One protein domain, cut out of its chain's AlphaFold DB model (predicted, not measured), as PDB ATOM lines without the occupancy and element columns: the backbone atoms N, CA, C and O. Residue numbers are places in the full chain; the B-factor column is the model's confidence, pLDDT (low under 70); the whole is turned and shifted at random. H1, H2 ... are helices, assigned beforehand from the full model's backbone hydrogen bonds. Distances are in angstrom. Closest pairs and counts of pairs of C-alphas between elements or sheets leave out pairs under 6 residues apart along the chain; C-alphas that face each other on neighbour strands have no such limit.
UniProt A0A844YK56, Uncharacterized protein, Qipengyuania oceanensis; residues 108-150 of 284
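Overview. This is residues 108 to 150 of the 284 residues of an uncharacterized protein of Qipengyuania oceanensis (UniProt A0A844YK56). One straight helix, H1, sticks out with residues 108 to 115 from a loose body, in which a long looping stretch, residues 124 to 145, winds on past the far end of H1 and folds back to a short helix, H2. The printed part has 43 residues with two named helices, H1 then H2, and no named strand; under half of the residues are in these helices, and the class is all helix. The whole is loose, with a radius of gyration of the C-alphas of 12.4 A, a rod spanning 41 by 16 by 13 A.

Along the chain. Find C-alpha 108 at (202.598, 168.678, 98.525); from there H1, residues 108 to 123, runs 22.4 A to C-alpha 123 at (203.542, 167.006, 120.814). Look next at residues 146 to 150 for H2, which ends at C-alpha 150 at (208.083, 157.593, 128.272).

Arrangement. H1 and H2 are apart, with no C-alpha of the one within 8 A of the other. In both helices each O i to N i+4 pair is within hydrogen-bond range.

Size, cuts and confidence. The C-alphas of Asp 108 and Ser 138, the two farthest apart, are 41.5 A from each other. The link from H1 to H2, 22 residues, is long. The printed part has no cut, and no printed residue is under 70 in pLDDT.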
ATOM      1  N   ASP A 108     201.991 169.625  97.591       80.56
ATOM      2  CA  ASP A 108     202.598 168.678  98.525       80.56
ATOM      3  C   ASP A 108     203.544 169.328  99.549       80.56
ATOM      4  O   ASP A 108     203.544 168.930 100.712       80.56
ATOM      5  N   LEU A 109     204.339 170.331  99.166       84.75
ATOM      6  CA  LEU A 109     205.242 171.057 100.066       84.75
ATOM      7  C   LEU A 109     204.461 171.934 101.051       84.75
ATOM      8  O   LEU A 109     204.798 171.982 102.234       84.75
ATOM      9  N   SER A 110     203.381 172.566 100.587       87.00
ATOM     10  CA  SER A 110     202.451 173.295 101.460       87.00
ATOM     11  C   SER A 110     201.769 172.344 102.451       87.00
ATOM     12  O   SER A 110     201.771 172.580 103.661       87.00
ATOM     13  N   ALA A 111     201.273 171.202 101.965       87.75
ATOM     14  CA  ALA A 111     200.678 170.173 102.810       87.75
ATOM     15  C   ALA A 111     201.686 169.559 103.800       87.75
ATOM     16  O   ALA A 111     201.316 169.233 104.931       87.75
ATOM     17  N   LEU A 112     202.954 169.408 103.407       90.56
ATOM     18  CA  LEU A 112     204.021 168.929 104.282       90.56
ATOM     19  C   LEU A 112     204.310 169.925 105.406       90.56
ATOM     20  O   LEU A 112     204.418 169.498 106.553       90.56
ATOM     21  N   GLY A 113     204.359 171.226 105.104       90.62
ATOM     22  CA  GLY A 113     204.484 172.275 106.120       90.62
ATOM     23  C   GLY A 113     203.372 172.179 107.166       90.62
ATOM     24  O   GLY A 113     203.650 172.035 108.353       90.62
ATOM     25  N   VAL A 114     202.115 172.093 106.715       92.44
ATOM     26  CA  VAL A 114     200.953 171.916 107.606       92.44
ATOM     27  C   VAL A 114     201.054 170.635 108.445       92.44
ATOM     28  O   VAL A 114     200.673 170.618 109.613       92.44
ATOM     29  N   ARG A 115     201.551 169.533 107.875       93.88
ATOM     30  CA  ARG A 115     201.735 168.267 108.605       93.88
ATOM     31  C   ARG A 115     202.806 168.361 109.692       93.88
ATOM     32  O   ARG A 115     202.595 167.791 110.758       93.88
ATOM     33  N   VAL A 116     203.915 169.057 109.438       94.06
ATOM     34  CA  VAL A 116     204.968 169.297 110.439       94.06
ATOM     35  C   VAL A 116     204.425 170.159 111.577       94.06
ATOM     36  O   VAL A 116     204.521 169.751 112.730       94.06
ATOM     37  N   ASP A 117     203.731 171.252 111.256       94.31
ATOM     38  CA  ASP A 117     203.098 172.113 112.262       94.31
ATOM     39  C   ASP A 117     202.080 171.338 113.119       94.31
ATOM     40  O   ASP A 117     202.009 171.506 114.337       94.31
ATOM     41  N   ASN A 118     201.308 170.433 112.504       95.25
ATOM     42  CA  ASN A 118     200.384 169.561 113.229       95.25
ATOM     43  C   ASN A 118     201.107 168.571 114.159       95.25
ATOM     44  O   ASN A 118     200.576 168.259 115.224       95.25
ATOM     45  N   HIS A 119     202.280 168.055 113.778       94.50
ATOM     46  CA  HIS A 119     203.087 167.205 114.660       94.50
ATOM     47  C   HIS A 119     203.627 167.996 115.855       94.50
ATOM     48  O   HIS A 119     203.500 167.520 116.983       94.50
ATOM     49  N   ASP A 120     204.146 169.205 115.631       94.81
ATOM     50  CA  ASP A 120     204.618 170.087 116.705       94.81
ATOM     51  C   ASP A 120     203.470 170.426 117.673       94.81
ATOM     52  O   ASP A 120     203.608 170.302 118.891       94.81
ATOM     53  N   ALA A 121     202.283 170.736 117.139       94.25
ATOM     54  CA  ALA A 121     201.084 170.988 117.937       94.25
ATOM     55  C   ALA A 121     200.608 169.752 118.723       94.25
ATOM     56  O   ALA A 121     200.201 169.884 119.877       94.25
ATOM     57  N   LEU A 122     200.661 168.555 118.124       94.19
ATOM     58  CA  LEU A 122     200.290 167.300 118.786       94.19
ATOM     59  C   LEU A 122     201.230 166.970 119.952       94.19
ATOM     60  O   LEU A 122     200.774 166.488 120.988       94.19
ATOM     61  N   LEU A 123     202.529 167.217 119.778       93.38
ATOM     62  CA  LEU A 123     203.542 167.006 120.814       93.38
ATOM     63  C   LEU A 123     203.593 168.153 121.835       93.38
ATOM     64  O   LEU A 123     204.194 167.995 122.896       93.38
ATOM     65  N   GLY A 124     202.947 169.286 121.544       94.69
ATOM     66  CA  GLY A 124     202.970 170.482 122.385       94.69
ATOM     67  C   GLY A 124     204.313 171.215 122.359       94.69
ATOM     68  O   GLY A 124     204.635 171.935 123.303       94.69
ATOM     69  N   THR A 125     205.106 171.021 121.306       95.25
ATOM     70  CA  THR A 125     206.448 171.585 121.155       95.25
ATOM     71  C   THR A 125     206.445 172.817 120.251       95.25
ATOM     72  O   THR A 125     205.520 173.053 119.476       95.25
ATOM     73  N   ALA A 126     207.486 173.645 120.358       93.25
ATOM     74  CA  ALA A 126     207.690 174.758 119.432       93.25
ATOM     75  C   ALA A 126     208.140 174.255 118.048       93.25
ATOM     76  O   ALA A 126     208.695 173.162 117.934       93.25
ATOM     77  N   THR A 127     207.971 175.083 117.013       92.19
ATOM     78  CA  THR A 127     208.424 174.758 115.656       92.19
ATOM     79  C   THR A 127     209.911 174.411 115.631       92.19
ATOM     80  O   THR A 127     210.738 175.174 116.137       92.19
ATOM     81  N   ASN A 128     210.253 173.282 115.002       89.00
ATOM     82  CA  ASN A 128     211.615 172.732 114.916       89.00
ATOM     83  C   ASN A 128     212.253 172.326 116.260       89.00
ATOM     84  O   ASN A 128     213.475 172.126 116.317       89.00
ATOM     85  N   ALA A 129     211.472 172.205 117.337       93.06
ATOM     86  CA  ALA A 129     211.977 171.683 118.600       93.06
ATOM     87  C   ALA A 129     212.542 170.267 118.408       93.06
ATOM     88  O   ALA A 129     211.969 169.434 117.710       93.06
ATOM     89  N   GLN A 130     213.687 170.002 119.032       93.12
ATOM     90  CA  GLN A 130     214.341 168.688 118.986       93.12
ATOM     91  C   GLN A 130     214.022 167.843 120.231       93.12
ATOM     92  O   GLN A 130     214.417 166.680 120.308       93.12
ATOM     93  N   ASP A 131     213.323 168.429 121.207       95.44
ATOM     94  CA  ASP A 131     213.016 167.844 122.506       95.44
ATOM     95  C   ASP A 131     211.690 168.381 123.085       95.44
ATOM     96  O   ASP A 131     211.056 169.272 122.516       95.44
ATOM     97  N   LEU A 132     211.254 167.801 124.209       95.38
ATOM     98  CA  LEU A 132     210.015 168.154 124.910       95.38
ATOM     99  C   LEU A 132     210.132 169.391 125.828       95.38
ATOM    100  O   LEU A 132     209.172 169.724 126.524       95.38
ATOM    101  N   GLY A 133     211.275 170.084 125.845       95.06
ATOM    102  CA  GLY A 133     211.513 171.257 126.685       95.06
ATOM    103  C   GLY A 133     211.802 170.934 128.155       95.06
ATOM    104  O   GLY A 133     212.350 169.884 128.489       95.06
ATOM    105  N   THR A 134     211.477 171.877 129.041       95.56
ATOM    106  CA  THR A 134     211.772 171.812 130.484       95.56
ATOM    107  C   THR A 134     210.563 171.310 131.276       95.56
ATOM    108  O   THR A 134     209.467 171.864 131.155       95.56
ATOM    109  N   PHE A 135     210.766 170.324 132.149       96.31
ATOM    110  CA  PHE A 135     209.768 169.817 133.086       96.31
ATOM    111  C   PHE A 135     210.046 170.352 134.496       96.31
ATOM    112  O   PHE A 135     211.157 170.309 135.004       96.31
ATOM    113  N   THR A 136     209.014 170.832 135.193       95.94
ATOM    114  CA  THR A 136     209.165 171.315 136.583       95.94
ATOM    115  C   THR A 136     209.181 170.188 137.621       95.94
ATOM    116  O   THR A 136     209.391 170.441 138.807       95.94
ATOM    117  N   GLY A 137     208.862 168.961 137.204       93.75
ATOM    118  CA  GLY A 137     208.905 167.767 138.045       93.75
ATOM    119  C   GLY A 137     210.279 167.098 138.016       93.75
ATOM    120  O   GLY A 137     211.135 167.461 137.226       93.75
ATOM    121  N   SER A 138     210.480 166.089 138.865       92.62
ATOM    122  CA  SER A 138     211.729 165.311 138.900       92.62
ATOM    123  C   SER A 138     211.660 163.986 138.139       92.62
ATOM    124  O   SER A 138     212.639 163.250 138.125       92.62
ATOM    125  N   THR A 139     210.489 163.626 137.603       95.88
ATOM    126  CA  THR A 139     210.273 162.328 136.945       95.88
ATOM    127  C   THR A 139     210.824 162.302 135.529       95.88
ATOM    128  O   THR A 139     211.456 161.319 135.171       95.88
ATOM    129  N   ILE A 140     210.574 163.353 134.746       97.12
ATOM    130  CA  ILE A 140     211.038 163.463 133.362       97.12
ATOM    131  C   ILE A 140     212.178 164.476 133.329       97.12
ATOM    132  O   ILE A 140     212.032 165.569 133.879       97.12
ATOM    133  N   SER A 141     213.293 164.118 132.700       97.56
ATOM    134  CA  SER A 141     214.445 165.000 132.532       97.56
ATOM    135  C   SER A 141     214.165 166.073 131.477       97.56
ATOM    136  O   SER A 141     213.563 165.787 130.436       97.56
ATOM    137  N   ASP A 142     214.664 167.288 131.706       97.25
ATOM    138  CA  ASP A 142     214.635 168.369 130.715       97.25
ATOM    139  C   ASP A 142     215.282 167.946 129.390       97.25
ATOM    140  O   ASP A 142     216.214 167.138 129.361       97.25
ATOM    141  N   ASN A 143     214.797 168.521 128.289       96.06
ATOM    142  CA  ASN A 143     215.324 168.323 126.940       96.06
ATOM    143  C   ASN A 143     215.325 166.850 126.485       96.06
ATOM    144  O   ASN A 143     216.138 166.433 125.657       96.06
ATOM    145  N   SER A 144     214.393 166.052 127.008       96.62
ATOM    146  CA  SER A 144     214.214 164.655 126.609       96.62
ATOM    147  C   SER A 144     213.462 164.512 125.287       96.62
ATOM    148  O   SER A 144     212.540 165.270 124.978       96.62
ATOM    149  N   SER A 145     213.799 163.466 124.532       96.50
ATOM    150  CA  SER A 145     212.949 162.976 123.444       96.50
ATOM    151  C   SER A 145     211.709 162.263 124.001       96.50
ATOM    152  O   SER A 145     211.708 161.801 125.144       96.50
ATOM    153  N   VAL A 146     210.668 162.104 123.175       95.88
ATOM    154  CA  VAL A 146     209.422 161.406 123.559       95.88
ATOM    155  C   VAL A 146     209.695 160.005 124.103       95.88
ATOM    156  O   VAL A 146     209.130 159.614 125.120       95.88
ATOM    157  N   LEU A 147     210.584 159.250 123.453       96.75
ATOM    158  CA  LEU A 147     210.902 157.886 123.870       96.75
ATOM    159  C   LEU A 147     211.592 157.857 125.238       96.75
ATOM    160  O   LEU A 147     211.231 157.037 126.077       96.75
ATOM    161  N   ASN A 148     212.536 158.772 125.484       97.62
ATOM    162  CA  ASN A 148     213.202 158.851 126.781       97.62
ATOM    163  C   ASN A 148     212.218 159.244 127.893       97.62
ATOM    164  O   ASN A 148     212.174 158.589 128.928       97.62
ATOM    165  N   ALA A 149     211.367 160.243 127.645       97.31
ATOM    166  CA  ALA A 149     210.366 160.686 128.613       97.31
ATOM    167  C   ALA A 149     209.357 159.578 128.978       97.31
ATOM    168  O   ALA A 149     208.972 159.446 130.140       97.31
ATOM    169  N   LEU A 150     208.944 158.751 128.008       97.12
ATOM    170  CA  LEU A 150     208.083 157.593 128.272       97.12
ATOM    171  C   LEU A 150     208.804 156.500 129.072       97.12
ATOM    172  O   LEU A 150     208.190 155.915 129.961       97.12
TER     173      LEU A 150